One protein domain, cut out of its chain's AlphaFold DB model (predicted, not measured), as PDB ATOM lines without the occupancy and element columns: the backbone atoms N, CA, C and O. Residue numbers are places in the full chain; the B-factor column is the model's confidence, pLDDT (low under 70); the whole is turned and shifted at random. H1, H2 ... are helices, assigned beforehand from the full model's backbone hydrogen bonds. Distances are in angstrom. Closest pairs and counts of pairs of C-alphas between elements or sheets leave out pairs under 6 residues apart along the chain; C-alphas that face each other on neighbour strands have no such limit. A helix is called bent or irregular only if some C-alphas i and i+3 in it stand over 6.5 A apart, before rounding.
ATOM      1  N   ARG A  13     -20.556 -24.119  60.007       95.12
ATOM      2  CA  ARG A  13     -20.608 -24.111  61.475       95.12
ATOM      3  C   ARG A  13     -21.566 -23.039  61.995       95.12
ATOM      4  O   ARG A  13     -22.332 -23.329  62.912       95.12
ATOM      5  N   THR A  14     -21.536 -21.839  61.416       95.62
ATOM      6  CA  THR A  14     -22.441 -20.740  61.778       95.62
ATOM      7  C   THR A  14     -23.891 -21.100  61.468       95.62
ATOM      8  O   THR A  14     -24.748 -20.942  62.332       95.62
ATOM      9  N   LEU A  15     -24.166 -21.638  60.275       94.94
ATOM     10  CA  LEU A  15     -25.524 -22.022  59.867       94.94
ATOM     11  C   LEU A  15     -26.124 -23.091  60.792       94.94
ATOM     12  O   LEU A  15     -27.274 -22.968  61.209       94.94
ATOM     13  N   VAL A  16     -25.323 -24.092  61.170       95.12
ATOM     14  CA  VAL A  16     -25.700 -25.144  62.130       95.12
ATOM     15  C   VAL A  16     -25.964 -24.557  63.517       95.12
ATOM     16  O   VAL A  16     -26.979 -24.875  64.130       95.12
ATOM     17  N   ALA A  17     -25.079 -23.686  64.015       96.25
ATOM     18  CA  ALA A  17     -25.235 -23.056  65.329       96.25
ATOM     19  C   ALA A  17     -26.492 -22.173  65.412       96.25
ATOM     20  O   ALA A  17     -27.119 -22.090  66.462       96.25
ATOM     21  N   GLN A  18     -26.870 -21.552  64.294       96.75
ATOM     22  CA  GLN A  18     -28.076 -20.734  64.158       96.75
ATOM     23  C   GLN A  18     -29.319 -21.536  63.746       96.75
ATOM     24  O   GLN A  18     -30.364 -20.938  63.503       96.75
ATOM     25  N   GLN A  19     -29.220 -22.864  63.622       95.88
ATOM     26  CA  GLN A  19     -30.325 -23.742  63.218       95.88
ATOM     27  C   GLN A  19     -30.978 -23.356  61.876       95.88
ATOM     28  O   GLN A  19     -32.171 -23.573  61.657       95.88
ATOM     29  N   ARG A  20     -30.202 -22.797  60.941       93.44
ATOM     30  CA  ARG A  20     -30.685 -22.360  59.619       93.44
ATOM     31  C   ARG A  20     -30.829 -23.533  58.641       93.44
ATOM     32  O   ARG A  20     -30.278 -23.517  57.550       93.44
ATOM     33  N   TRP A  21     -31.572 -24.571  59.016       90.50
ATOM     34  CA  TRP A  21     -31.653 -25.834  58.266       90.50
ATOM     35  C   TRP A  21     -32.206 -25.694  56.847       90.50
ATOM     36  O   TRP A  21     -31.824 -26.445  55.952       90.50
ATOM     37  N   SER A  22     -33.073 -24.704  56.620       88.75
ATOM     38  CA  SER A  22     -33.640 -24.425  55.300       88.75
ATOM     39  C   SER A  22     -32.582 -24.069  54.254       88.75
ATOM     40  O   SER A  22     -32.813 -24.284  53.070       88.75
ATOM     41  N   THR A  23     -31.404 -23.584  54.664       89.62
ATOM     42  CA  THR A  23     -30.343 -23.206  53.723       89.62
ATOM     43  C   THR A  23     -29.525 -24.394  53.225       89.62
ATOM     44  O   THR A  23     -28.796 -24.261  52.246       89.62
ATOM     45  N   CYS A  24     -29.605 -25.556  53.883       89.88
ATOM     46  CA  CYS A  24     -28.763 -26.709  53.564       89.88
ATOM     47  C   CYS A  24     -29.052 -27.255  52.157       89.88
ATOM     48  O   CYS A  24     -28.130 -27.452  51.368       89.88
ATOM     49  N   LEU A  25     -30.333 -27.439  51.821       86.50
ATOM     50  CA  LEU A  25     -30.752 -27.931  50.503       86.50
ATOM     51  C   LEU A  25     -30.604 -26.868  49.403       86.50
ATOM     52  O   LEU A  25     -30.463 -27.209  48.237       86.50
ATOM     53  N   GLY A  26     -30.530 -25.584  49.769       88.75
ATOM     54  CA  GLY A  26     -30.241 -24.497  48.828       88.75
ATOM     55  C   GLY A  26     -28.900 -24.665  48.102       88.75
ATOM     56  O   GLY A  26     -28.759 -24.271  46.942       88.75
ATOM     57  N   CYS A  27     -27.923 -25.301  48.755       88.88
ATOM     58  CA  CYS A  27     -26.609 -25.574  48.170       88.88
ATOM     59  C   CYS A  27     -26.332 -27.061  47.925       88.88
ATOM     60  O   CYS A  27     -25.460 -27.375  47.115       88.88
ATOM     61  N   HIS A  28     -27.033 -27.981  48.589       83.75
ATOM     62  CA  HIS A  28     -26.861 -29.423  48.407       83.75
ATOM     63  C   HIS A  28     -28.016 -30.028  47.611       83.75
ATOM     64  O   HIS A  28     -29.166 -29.982  48.030       83.75
ATOM     65  N   ASP A  29     -27.679 -30.651  46.482       77.38
ATOM     66  CA  ASP A  29     -28.623 -31.442  45.697       77.38
ATOM     67  C   ASP A  29     -29.005 -32.718  46.456       77.38
ATOM     68  O   ASP A  29     -28.134 -33.513  46.815       77.38
ATOM     69  N   TYR A  30     -30.307 -32.922  46.655       72.38
ATOM     70  CA  TYR A  30     -30.855 -34.090  47.341       72.38
ATOM     71  C   TYR A  30     -30.546 -35.407  46.609       72.38
ATOM     72  O   TYR A  30     -30.226 -36.407  47.246       72.38
ATOM     73  N   HIS A  31     -30.594 -35.412  45.272       78.31
ATOM     74  CA  HIS A  31     -30.397 -36.627  44.474       78.31
ATOM     75  C   HIS A  31     -28.926 -36.884  44.109       78.31
ATOM     76  O   HIS A  31     -28.593 -37.961  43.617       78.31
ATOM     77  N   GLY A  32     -28.047 -35.893  44.301       80.06
ATOM     78  CA  GLY A  32     -26.624 -35.962  43.947       80.06
ATOM     79  C   GLY A  32     -26.340 -36.191  42.454       80.06
ATOM     80  O   GLY A  32     -25.223 -36.567  42.090       80.06
ATOM     81  N   ASN A  33     -27.336 -35.986  41.591       86.56
ATOM     82  CA  ASN A  33     -27.305 -36.367  40.181       86.56
ATOM     83  C   ASN A  33     -27.315 -35.159  39.234       86.56
ATOM     84  O   ASN A  33     -27.045 -35.316  38.043       86.56
ATOM     85  N   HIS A  34     -27.587 -33.951  39.723       87.19
ATOM     86  CA  HIS A  34     -27.567 -32.760  38.881       87.19
ATOM     87  C   HIS A  34     -26.121 -32.338  38.585       87.19
ATOM     88  O   HIS A  34     -25.255 -32.269  39.465       87.19
ATOM     89  N   ALA A  35     -25.829 -32.070  37.313       82.69
ATOM     90  CA  ALA A  35     -24.549 -31.530  36.889       82.69
ATOM     91  C   ALA A  35     -24.505 -30.038  37.241       82.69
ATOM     92  O   ALA A  35     -24.933 -29.185  36.469       82.69
ATOM     93  N   ARG A  36     -24.009 -29.739  38.442       77.75
ATOM     94  CA  ARG A  36     -23.981 -28.386  39.002       77.75
ATOM     95  C   ARG A  36     -22.619 -28.007  39.562       77.75
ATOM     96  O   ARG A  36     -21.867 -28.866  40.030       77.75
ATOM     97  N   GLN A  37     -22.342 -26.708  39.549       79.81
ATOM     98  CA  GLN A  37     -21.268 -26.119  40.339       79.81
ATOM     99  C   GLN A  37     -21.784 -25.839  41.752       79.81
ATOM    100  O   GLN A  37     -22.919 -25.403  41.937       79.81
ATOM    101  N   VAL A  38     -20.956 -26.129  42.752       80.75
ATOM    102  CA  VAL A  38     -21.278 -25.837  44.153       80.75
ATOM    103  C   VAL A  38     -21.208 -24.325  44.352       80.75
ATOM    104  O   VAL A  38     -20.194 -23.717  43.997       80.75
ATOM    105  N   GLN A  39     -22.262 -23.724  44.906       88.75
ATOM    106  CA  GLN A  39     -22.254 -22.295  45.208       88.75
ATOM    107  C   GLN A  39     -21.259 -21.981  46.315       88.75
ATOM    108  O   GLN A  39     -21.012 -22.793  47.209       88.75
ATOM    109  N   LYS A  40     -20.698 -20.777  46.249       91.88
ATOM    110  CA  LYS A  40     -19.726 -20.286  47.234       91.88
ATOM    111  C   LYS A  40     -20.291 -19.150  48.069       91.88
ATOM    112  O   LYS A  40     -19.658 -18.736  49.036       91.88
ATOM    113  N   LYS A  41     -21.479 -18.655  47.721       94.44
ATOM    114  CA  LYS A  41     -22.191 -17.654  48.505       94.44
ATOM    115  C   LYS A  41     -23.561 -18.150  48.908       94.44
ATOM    116  O   LYS A  41     -24.280 -18.731  48.099       94.44
ATOM    117  N   LEU A  42     -23.960 -17.852  50.138       93.25
ATOM    118  CA  LEU A  42     -25.286 -18.211  50.630       93.25
ATOM    119  C   LEU A  42     -26.402 -17.545  49.810       93.25
ATOM    120  O   LEU A  42     -27.471 -18.120  49.650       93.25
ATOM    121  N   ALA A  43     -26.143 -16.361  49.250       93.56
ATOM    122  CA  ALA A  43     -27.080 -15.651  48.378       93.56
ATOM    123  C   ALA A  43     -27.305 -16.331  47.011       93.56
ATOM    124  O   ALA A  43     -28.265 -16.007  46.323       93.56
ATOM    125  N   GLU A  44     -26.428 -17.255  46.609       92.19
ATOM    126  CA  GLU A  44     -26.562 -18.043  45.373       92.19
ATOM    127  C   GLU A  44     -27.306 -19.371  45.620       92.19
ATOM    128  O   GLU A  44     -27.541 -20.147  44.689       92.19
ATOM    129  N   ALA A  45     -27.643 -19.668  46.880       91.69
ATOM    130  CA  ALA A  45     -28.416 -20.844  47.240       91.69
ATOM    131  C   ALA A  45     -29.800 -20.796  46.581       91.69
ATOM    132  O   ALA A  45     -30.416 -19.734  46.468       91.69
ATOM    133  N   TYR A  46     -30.305 -21.956  46.166       90.94
ATOM    134  CA  TYR A  46     -31.663 -22.051  45.650       90.94
ATOM    135  C   TYR A  46     -32.682 -21.709  46.732       90.94
ATOM    136  O   TYR A  46     -32.503 -22.044  47.908       90.94
ATOM    137  N   ASP A  47     -33.766 -21.069  46.304       91.44
ATOM    138  CA  ASP A  47     -34.883 -20.740  47.173       91.44
ATOM    139  C   ASP A  47     -35.531 -22.017  47.734       91.44
ATOM    140  O   ASP A  47     -35.750 -23.001  47.021       91.44
ATOM    141  N   VAL A  48     -35.830 -22.009  49.034       90.62
ATOM    142  CA  VAL A  48     -36.379 -23.182  49.723       90.62
ATOM    143  C   VAL A  48     -37.768 -23.557  49.204       90.62
ATOM    144  O   VAL A  48     -38.092 -24.743  49.163       90.62
ATOM    145  N   GLU A  49     -38.572 -22.594  48.759       92.69
ATOM    146  CA  GLU A  49     -39.893 -22.858  48.190       92.69
ATOM    147  C   GLU A  49     -39.787 -23.439  46.780       92.69
ATOM    148  O   GLU A  49     -40.542 -24.350  46.438       92.69
ATOM    149  N   ALA A  50     -38.789 -23.027  45.991       92.31
ATOM    150  CA  ALA A  50     -38.492 -23.689  44.718       92.31
ATOM    151  C   ALA A  50     -38.102 -25.164  44.932       92.31
ATOM    152  O   ALA A  50     -38.571 -26.048  44.215       92.31
ATOM    153  N   ILE A  51     -37.306 -25.452  45.966       90.62
ATOM    154  CA  ILE A  51     -36.944 -26.827  46.337       90.62
ATOM    155  C   ILE A  51     -38.168 -27.616  46.802       90.62
ATOM    156  O   ILE A  51     -38.353 -28.760  46.393       90.62
ATOM    157  N   ARG A  52     -39.021 -27.027  47.643       91.31
ATOM    158  CA  ARG A  52     -40.265 -27.666  48.097       91.31
ATOM    159  C   ARG A  52     -41.190 -27.983  46.930       91.31
ATOM    160  O   ARG A  52     -41.716 -29.089  46.875       91.31
ATOM    161  N   SER A  53     -41.332 -27.054  45.985       93.94
ATOM    162  CA  SER A  53     -42.095 -27.282  44.760       93.94
ATOM    163  C   SER A  53     -41.522 -28.447  43.961       93.94
ATOM    164  O   SER A  53     -42.286 -29.309  43.548       93.94
ATOM    165  N   TYR A  54     -40.201 -28.518  43.787       90.94
ATOM    166  CA  TYR A  54     -39.548 -29.620  43.081       90.94
ATOM    167  C   TYR A  54     -39.791 -30.985  43.727       90.94
ATOM    168  O   TYR A  54     -40.078 -31.958  43.037       90.94
ATOM    169  N   LEU A  55     -39.714 -31.055  45.058       88.38
ATOM    170  CA  LEU A  55     -39.997 -32.286  45.801       88.38
ATOM    171  C   LEU A  55     -41.477 -32.704  45.728       88.38
ATOM    172  O   LEU A  55     -41.791 -33.846  46.050       88.38
ATOM    173  N   ALA A  56     -42.362 -31.804  45.298       93.50
ATOM    174  CA  ALA A  56     -43.778 -32.043  45.031       93.50
ATOM    175  C   ALA A  56     -44.076 -32.129  43.518       93.50
ATOM    176  O   ALA A  56     -45.097 -31.623  43.056       93.50
ATOM    177  N   ASP A  57     -43.160 -32.723  42.744       90.06
ATOM    178  CA  ASP A  57     -43.253 -32.914  41.286       90.06
ATOM    179  C   ASP A  57     -43.264 -31.616  40.448       90.06
ATOM    180  O   ASP A  57     -43.636 -31.609  39.271       90.06
TER     181      ASP A  57
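What this domain is: This is residues 13 to 57 of the 74 residues of an uncharacterized protein of Microvirga aerophila (UniProt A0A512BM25). Three short helices stand in a row from one end of the long axis to the other, H1 at one end, H2 in the middle and H3 towards the other end, and a wide loop of residues 28 to 47 swings out from the row between H2 and H3. The loop leaves from the end of H2, makes a broad open curve, and comes back past that same end at residues 45 and 46 before it enters H3, which is set crosswise to H2. The printed part has 45 residues with three named helices, in the order H1, H2, H3, and no named strand; the class is all helix, though under half of the residues, 20 of the 45, are in named elements. The whole is only just compact, close to loose, with a radius of gyration of the C-alphas of 11.0 A, and the C-alphas span 31 by 22 by 17 A along their three main axes.

Where its parts are: Begin at the first printed residue, Arg 13, with its C-alpha at (-20.608, -24.111, 61.475). From there H1, residues 13 to 17, runs 6.1 A from first to last C-alpha and ends at Ala 17. Pass over residues 18 to 20 and find C-alpha 21 at (-31.653, -25.834, 58.266), where H2 begins. H2, residues 21 to 27, is 11.3 A from first to last C-alpha, with z falling until C-alpha 27 at (-26.609, -25.574, 48.170). It is irregular, but only just: C-alphas 22 and 25 are 6.6 A apart, and its line is a rough one. Next comes the stretch with no named element, residues 28 to 47, in which you meet C-alpha 35 at (-24.549, -31.530, 36.889). Then look for Val 48, where H3 begins; it holds residues 48 to 55, the longest helix by residues, and measures 10.6 A from first to last C-alpha. Its last C-alpha, that of Leu 55, is at (-39.997, -32.286, 45.801), and residues 56 and 57 follow it.

How they stand to each other: Starting again from H1, look across to H2: the two are close but not clearly touching, with 2 pairs of C-alphas within 8 A. Their closest C-alphas are those of Leu 15 and Trp 21, 7.4 A apart, and their centres are 11.7 A apart. Go on to H2 and H3, which touch, with 6 pairs of C-alphas within 8 A. The closest C-alphas of these two helices are those of Ser 22 and Val 48, 6.3 A apart. Centre to centre they are 11.0 A apart, and their lines are about perpendicular, but only just, at 72 degrees. H1 and H3 are apart. In the backbone atoms of H1 and H3, every O i to N i+4 pair is within hydrogen-bond range. In H2 you will find 0 of 3 such pairs within range, but 3 of 4 of its O i to N i+3 pairs.

The domain as a whole: The two C-alphas farthest apart are those of Thr 14 and Asp 57, at 31.6 A. The printed part runs from residue 13 to residue 57 of a full chain of 74 residues, and it has no cut. The link from H1 to H2 is tight, with 3 residues between them, while the link from H2 to H3 is long, with 20. The C-alphas of that long link, residues 28 to 47, lie 5 to 15 A from the mean of the C-alphas, which is at (-29.969, -25.839, 49.281). Read the B-factor column for the model's own confidence: the mean pLDDT of the printed part is 89.2, and no printed residue is under 70.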